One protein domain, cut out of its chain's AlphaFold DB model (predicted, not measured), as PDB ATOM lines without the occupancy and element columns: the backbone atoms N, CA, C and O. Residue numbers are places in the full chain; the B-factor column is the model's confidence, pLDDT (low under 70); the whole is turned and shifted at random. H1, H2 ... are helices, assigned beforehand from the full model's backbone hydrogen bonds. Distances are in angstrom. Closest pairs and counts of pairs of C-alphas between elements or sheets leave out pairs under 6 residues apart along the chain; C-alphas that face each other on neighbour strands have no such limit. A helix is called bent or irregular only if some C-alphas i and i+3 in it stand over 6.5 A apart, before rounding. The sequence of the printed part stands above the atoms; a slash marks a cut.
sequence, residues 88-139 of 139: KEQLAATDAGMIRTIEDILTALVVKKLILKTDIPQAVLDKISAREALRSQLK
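What this domain is: This is residues 88 to 139 of the 139 residues of an uncharacterized protein of viral metagenome (UniProt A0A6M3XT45). Two helices cross nearly at right angles as a loose cross: the long H1 makes the longest axis, and H2 passes over it with its residues around Ile 128 nearest to Glu 103 of H1. Between them residues 112 to 121 loop out past the end of H1 and fold back to the start of H2, while residues 88 to 99 of H1 and residues 132 to 139 stick out as free arms. The printed part has 52 residues with two named helices, H1 then H2, and no named strand; the class is all helix. The whole is loose, with a radius of gyration of the C-alphas of 12.5 A and spans of 35 by 26 by 18 A.

How they stand to each other: H1, residues 88 to 111, has a kink of 28 degrees near residue 97, but it is not bent. H2, residues 122 to 136, is close to H1 but not clearly touching it, with 1 pair of C-alphas within 8 A. The closest C-alphas of the two are those of Glu 103 and Ile 128, 6.8 A apart. Their lines are about perpendicular, at 86 degrees, and their centres are 12.9 A apart. Of the O i to N i+4 pairs, 18 of 20 in H1 and 10 of 11 in H2 are within hydrogen-bond range.

Where its parts are: H1 begins at C-alpha 88, (-13.841, 39.657, 52.833), and runs 34.1 A to C-alpha 111 at (18.968, 45.124, 45.511). H2 measures 20.9 A from C-alpha 122 to C-alpha 136, which is at (7.310, 52.916, 34.096).

The domain as a whole: The two C-alphas farthest apart are those of Lys 88 and Lys 113, 36.0 A. The printed part has no cut, and residue 139 is the chain's last. The link from H1 to H2, 10 residues, is short. The mean pLDDT of the printed part is 81.0, and residue 139 is under 70.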
ATOM      1  N   LYS A  88     -14.610  39.865  54.065       76.25
ATOM      2  CA  LYS A  88     -13.841  39.657  52.833       76.25
ATOM      3  C   LYS A  88     -13.388  40.976  52.203       76.25
ATOM      4  O   LYS A  88     -12.257  41.063  51.741       76.25
ATOM      5  N   GLU A  89     -14.247  41.990  52.192       76.25
ATOM      6  CA  GLU A  89     -13.911  43.322  51.675       76.25
ATOM      7  C   GLU A  89     -12.935  44.053  52.596       76.25
ATOM      8  O   GLU A  89     -11.998  44.685  52.116       76.25
ATOM      9  N   GLN A  90     -13.101  43.909  53.912       77.81
ATOM     10  CA  GLN A  90     -12.159  44.452  54.891       77.81
ATOM     11  C   GLN A  90     -10.772  43.809  54.744       77.81
ATOM     12  O   GLN A  90      -9.779  44.529  54.684       77.81
ATOM     13  N   LEU A  91     -10.698  42.480  54.591       70.88
ATOM     14  CA  LEU A  91      -9.444  41.763  54.329       70.88
ATOM     15  C   LEU A  91      -8.811  42.178  52.996       70.88
ATOM     16  O   LEU A  91      -7.619  42.463  52.938       70.88
ATOM     17  N   ALA A  92      -9.604  42.294  51.930       74.56
ATOM     18  CA  ALA A  92      -9.101  42.753  50.639       74.56
ATOM     19  C   ALA A  92      -8.528  44.181  50.718       74.56
ATOM     20  O   ALA A  92      -7.496  44.474  50.108       74.56
ATOM     21  N   ALA A  93      -9.163  45.063  51.497       75.44
ATOM     22  CA  ALA A  93      -8.666  46.412  51.743       75.44
ATOM     23  C   ALA A  93      -7.345  46.409  52.534       75.44
ATOM     24  O   ALA A  93      -6.439  47.177  52.203       75.44
ATOM     25  N   THR A  94      -7.191  45.527  53.531       73.06
ATOM     26  CA  THR A  94      -5.921  45.380  54.265       73.06
ATOM     27  C   THR A  94      -4.816  44.777  53.397       73.06
ATOM     28  O   THR A  94      -3.673  45.239  53.432       73.06
ATOM     29  N   ASP A  95      -5.159  43.799  52.558       76.50
ATOM     30  CA  ASP A  95      -4.220  43.122  51.666       76.50
ATOM     31  C   ASP A  95      -3.641  44.087  50.629       76.50
ATOM     32  O   ASP A  95      -2.453  44.019  50.311       76.50
ATOM     33  N   ALA A  96      -4.440  45.035  50.133       71.69
ATOM     34  CA  ALA A  96      -3.991  46.015  49.148       71.69
ATOM     35  C   ALA A  96      -2.786  46.844  49.636       71.69
ATOM     36  O   ALA A  96      -1.843  47.070  48.872       71.69
ATOM     37  N   GLY A  97      -2.790  47.265  50.905       70.75
ATOM     38  CA  GLY A  97      -1.666  47.980  51.518       70.75
ATOM     39  C   GLY A  97      -0.469  47.068  51.785       70.75
ATOM     40  O   GLY A  97       0.667  47.414  51.459       70.75
ATOM     41  N   MET A  98      -0.732  45.870  52.310       76.12
ATOM     42  CA  MET A  98       0.298  44.898  52.677       76.12
ATOM     43  C   MET A  98       1.083  44.376  51.465       76.12
ATOM     44  O   MET A  98       2.305  44.255  51.531       76.12
ATOM     45  N   ILE A  99       0.411  44.126  50.335       80.75
ATOM     46  CA  ILE A  99       1.053  43.650  49.102       80.75
ATOM     47  C   ILE A  99       2.116  44.647  48.624       80.75
ATOM     48  O   ILE A  99       3.221  44.232  48.284       80.75
ATOM     49  N   ARG A 100       1.830  45.956  48.657       76.69
ATOM     50  CA  ARG A 100       2.803  46.987  48.256       76.69
ATOM     51  C   ARG A 100       4.034  46.982  49.160       76.69
ATOM     52  O   ARG A 100       5.155  47.043  48.667       76.69
ATOM     53  N   THR A 101       3.832  46.888  50.472       82.00
ATOM     54  CA  THR A 101       4.937  46.839  51.435       82.00
ATOM     55  C   THR A 101       5.809  45.604  51.226       82.00
ATOM     56  O   THR A 101       7.032  45.713  51.240       82.00
ATOM     57  N   ILE A 102       5.202  44.440  50.981       85.81
ATOM     58  CA  ILE A 102       5.937  43.202  50.699       85.81
ATOM     59  C   ILE A 102       6.741  43.328  49.397       85.81
ATOM     60  O   ILE A 102       7.905  42.938  49.369       85.81
ATOM     61  N   GLU A 103       6.167  43.907  48.340       81.56
ATOM     62  CA  GLU A 103       6.872  44.146  47.072       81.56
ATOM     63  C   GLU A 103       8.094  45.055  47.244       81.56
ATOM     64  O   GLU A 103       9.177  44.747  46.733       81.56
ATOM     65  N   ASP A 104       7.950  46.149  47.993       83.44
ATOM     66  CA  ASP A 104       9.043  47.090  48.237       83.44
ATOM     67  C   ASP A 104      10.146  46.441  49.102       83.44
ATOM     68  O   ASP A 104      11.336  46.614  48.823       83.44
ATOM     69  N   ILE A 105       9.777  45.617  50.095       88.31
ATOM     70  CA  ILE A 105      10.733  44.831  50.895       88.31
ATOM     71  C   ILE A 105      11.473  43.820  50.015       88.31
ATOM     72  O   ILE A 105      12.701  43.766  50.064       88.31
ATOM     73  N   LEU A 106      10.765  43.043  49.191       88.12
ATOM     74  CA  LEU A 106      11.383  42.068  48.287       88.12
ATOM     75  C   LEU A 106      12.363  42.751  47.332       88.12
ATOM     76  O   LEU A 106      13.498  42.300  47.185       88.12
ATOM     77  N   THR A 107      11.967  43.884  46.753       85.25
ATOM     78  CA  THR A 107      12.835  44.686  45.882       85.25
ATOM     79  C   THR A 107      14.086  45.148  46.631       85.25
ATOM     80  O   THR A 107      15.201  44.991  46.133       85.25
ATOM     81  N   ALA A 108      13.933  45.654  47.859       88.31
ATOM     82  CA  ALA A 108      15.057  46.085  48.686       88.31
ATOM     83  C   ALA A 108      16.010  44.931  49.042       88.31
ATOM     84  O   ALA A 108      17.229  45.118  49.027       88.31
ATOM     85  N   LEU A 109      15.486  43.739  49.338       91.31
ATOM     86  CA  LEU A 109      16.289  42.549  49.632       91.31
ATOM     87  C   LEU A 109      17.059  42.057  48.397       91.31
ATOM     88  O   LEU A 109      18.236  41.711  48.521       91.31
ATOM     89  N   VAL A 110      16.440  42.097  47.212       88.00
ATOM     90  CA  VAL A 110      17.096  41.763  45.934       88.00
ATOM     91  C   VAL A 110      18.207  42.764  45.608       88.00
ATOM     92  O   VAL A 110      19.320  42.358  45.279       88.00
ATOM     93  N   VAL A 111      17.954  44.072  45.746       88.88
ATOM     94  CA  VAL A 111      18.968  45.124  45.511       88.88
ATOM     95  C   VAL A 111      20.156  44.973  46.463       88.88
ATOM     96  O   VAL A 111      21.306  45.126  46.050       88.88
ATOM     97  N   LYS A 112      19.896  44.614  47.725       93.25
ATOM     98  CA  LYS A 112      20.934  44.326  48.726       93.25
ATOM     99  C   LYS A 112      21.621  42.970  48.534       93.25
ATOM    100  O   LYS A 112      22.513  42.649  49.313       93.25
ATOM    101  N   LYS A 113      21.233  42.189  47.516       90.75
ATOM    102  CA  LYS A 113      21.735  40.833  47.234       90.75
ATOM    103  C   LYS A 113      21.579  39.865  48.418       90.75
ATOM    104  O   LYS A 113      22.373  38.942  48.562       90.75
ATOM    105  N   LEU A 114      20.575  40.089  49.269       92.00
ATOM    106  CA  LEU A 114      20.264  39.218  50.408       92.00
ATOM    107  C   LEU A 114      19.405  38.021  49.995       92.00
ATOM    108  O   LEU A 114      19.464  36.980  50.638       92.00
ATOM    109  N   ILE A 115      18.625  38.182  48.925       91.00
ATOM    110  CA  ILE A 115      17.888  37.112  48.253       91.00
ATOM    111  C   ILE A 115      18.114  37.233  46.746       91.00
ATOM    112  O   ILE A 115      18.279  38.341  46.221       91.00
ATOM    113  N   LEU A 116      18.124  36.107  46.044       88.25
ATOM    114  CA  LEU A 116      18.188  36.066  44.591       88.25
ATOM    115  C   LEU A 116      16.772  36.029  44.015       88.25
ATOM    116  O   LEU A 116      15.826  35.563  44.646       88.25
ATOM    117  N   LYS A 117      16.612  36.480  42.766       84.12
ATOM    118  CA  LYS A 117      15.320  36.376  42.065       84.12
ATOM    119  C   LYS A 117      14.857  34.922  41.920       84.12
ATOM    120  O   LYS A 117      13.661  34.678  41.901       84.12
ATOM    121  N   THR A 118      15.792  33.977  41.852       87.69
ATOM    122  CA  THR A 118      15.519  32.531  41.801       87.69
ATOM    123  C   THR A 118      14.875  31.993  43.074       87.69
ATOM    124  O   THR A 118      14.234  30.950  43.026       87.69
ATOM    125  N   ASP A 119      15.022  32.708  44.191       85.75
ATOM    126  CA  ASP A 119      14.469  32.311  45.489       85.75
ATOM    127  C   ASP A 119      13.005  32.764  45.641       85.75
ATOM    128  O   ASP A 119      12.337  32.435  46.620       85.75
ATOM    129  N   ILE A 120      12.496  33.535  44.672       86.19
ATOM    130  CA  ILE A 120      11.148  34.098  44.674       86.19
ATOM    131  C   ILE A 120      10.249  33.244  43.764       86.19
ATOM    132  O   ILE A 120      10.608  32.997  42.611       86.19
ATOM    133  N   PRO A 121       9.052  32.823  44.222       88.81
ATOM    134  CA  PRO A 121       8.107  32.093  43.383       88.81
ATOM    135  C   PRO A 121       7.754  32.859  42.103       88.81
ATOM    136  O   PRO A 121       7.481  34.062  42.150       88.81
ATOM    137  N   GLN A 122       7.662  32.148  40.976       82.25
ATOM    138  CA  GLN A 122       7.415  32.756  39.662       82.25
ATOM    139  C   GLN A 122       6.163  33.650  39.643       82.25
ATOM    140  O   GLN A 122       6.213  34.776  39.161       82.25
ATOM    141  N   ALA A 123       5.077  33.218  40.292       81.62
ATOM    142  CA  ALA A 123       3.836  33.992  40.384       81.62
ATOM    143  C   ALA A 123       3.995  35.363  41.077       81.62
ATOM    144  O   ALA A 123       3.199  36.273  40.841       81.62
ATOM    145  N   VAL A 124       4.990  35.521  41.955       82.25
ATOM    146  CA  VAL A 124       5.302  36.797  42.619       82.25
ATOM    147  C   VAL A 124       6.157  37.673  41.702       82.25
ATOM    148  O   VAL A 124       5.898  38.871  41.593       82.25
ATOM    149  N   LEU A 125       7.116  37.082  40.983       82.31
ATOM    150  CA  LEU A 125       7.931  37.786  39.987       82.31
ATOM    151  C   LEU A 125       7.083  38.364  38.846       82.31
ATOM    152  O   LEU A 125       7.289  39.510  38.444       82.31
ATOM    153  N   ASP A 126       6.094  37.611  38.365       83.81
ATOM    154  CA  ASP A 126       5.172  38.058  37.315       83.81
ATOM    155  C   ASP A 126       4.350  39.276  37.773       83.81
ATOM    156  O   ASP A 126       4.152  40.232  37.024       83.81
ATOM    157  N   LYS A 127       3.924  39.298  39.042       81.50
ATOM    158  CA  LYS A 127       3.198  40.439  39.624       81.50
ATOM    159  C   LYS A 127       4.085  41.669  39.809       81.50
ATOM    160  O   LYS A 127       3.647  42.776  39.490       81.50
ATOM    161  N   ILE A 128       5.314  41.482  40.294       80.19
ATOM    162  CA  ILE A 128       6.285  42.572  40.471       80.19
ATOM    163  C   ILE A 128       6.623  43.193  39.113       80.19
ATOM    164  O   ILE A 128       6.518  44.406  38.956       80.19
ATOM    165  N   SER A 129       6.946  42.371  38.110       81.31
ATOM    166  CA  SER A 129       7.283  42.847  36.762       81.31
ATOM    167  C   SER A 129       6.115  43.562  36.073       81.31
ATOM    168  O   SER A 129       6.305  44.646  35.519       81.31
ATOM    169  N   ALA A 130       4.890  43.032  36.167       82.44
ATOM    170  CA  ALA A 130       3.697  43.698  35.644       82.44
ATOM    171  C   ALA A 130       3.469  45.070  36.304       82.44
ATOM    172  O   ALA A 130       3.124  46.045  35.632       82.44
ATOM    173  N   ARG A 131       3.707  45.182  37.616       76.00
ATOM    174  CA  ARG A 131       3.617  46.462  38.331       76.00
ATOM    175  C   ARG A 131       4.743  47.427  37.986       76.00
ATOM    176  O   ARG A 131       4.474  48.620  37.870       76.00
ATOM    177  N   GLU A 132       5.973  46.957  37.807       76.12
ATOM    178  CA  GLU A 132       7.087  47.789  37.336       76.12
ATOM    179  C   GLU A 132       6.805  48.361  35.943       76.12
ATOM    180  O   GLU A 132       7.017  49.554  35.724       76.12
ATOM    181  N   ALA A 133       6.241  47.554  35.038       80.94
ATOM    182  CA  ALA A 133       5.813  48.006  33.718       80.94
ATOM    183  C   ALA A 133       4.764  49.126  33.816       80.94
ATOM    184  O   ALA A 133       4.938  50.179  33.206       80.94
ATOM    185  N   LEU A 134       3.733  48.963  34.652       80.19
ATOM    186  CA  LEU A 134       2.729  50.009  34.889       80.19
ATOM    187  C   LEU A 134       3.336  51.271  35.529       80.19
ATOM    188  O   LEU A 134       2.999  52.385  35.139       80.19
ATOM    189  N   ARG A 135       4.271  51.125  36.478       71.25
ATOM    190  CA  ARG A 135       4.982  52.262  37.096       71.25
ATOM    191  C   ARG A 135       5.871  53.003  36.095       71.25
ATOM    192  O   ARG A 135       5.994  54.218  36.197       71.25
ATOM    193  N   SER A 136       6.481  52.300  35.140       74.81
ATOM    194  CA  SER A 136       7.310  52.916  34.096       74.81
ATOM    195  C   SER A 136       6.511  53.791  33.127       74.81
ATOM    196  O   SER A 136       7.079  54.715  32.564       74.81
ATOM    197  N   GLN A 137       5.201  53.548  32.993       77.56
ATOM    198  CA  GLN A 137       4.286  54.350  32.169       77.56
ATOM    199  C   GLN A 137       3.816  55.641  32.861       77.56
ATOM    200  O   GLN A 137       3.257  56.514  32.207       77.56
ATOM    201  N   LEU A 138       4.008  55.754  34.181       70.81
ATOM    202  CA  LEU A 138       3.682  56.952  34.968       70.81
ATOM    203  C   LEU A 138       4.865  57.931  35.091       70.81
ATOM    204  O   LEU A 138       4.715  58.971  35.732       70.81
ATOM    205  N   LYS A 139       6.035  57.579  34.546       52.56
ATOM    206  CA  LYS A 139       7.215  58.449  34.458       52.56
ATOM    207  C   LYS A 139       7.227  59.200  33.138       52.56
ATOM    208  O   LYS A 139       7.685  60.361  33.171       52.56
TER     209      LYS A 139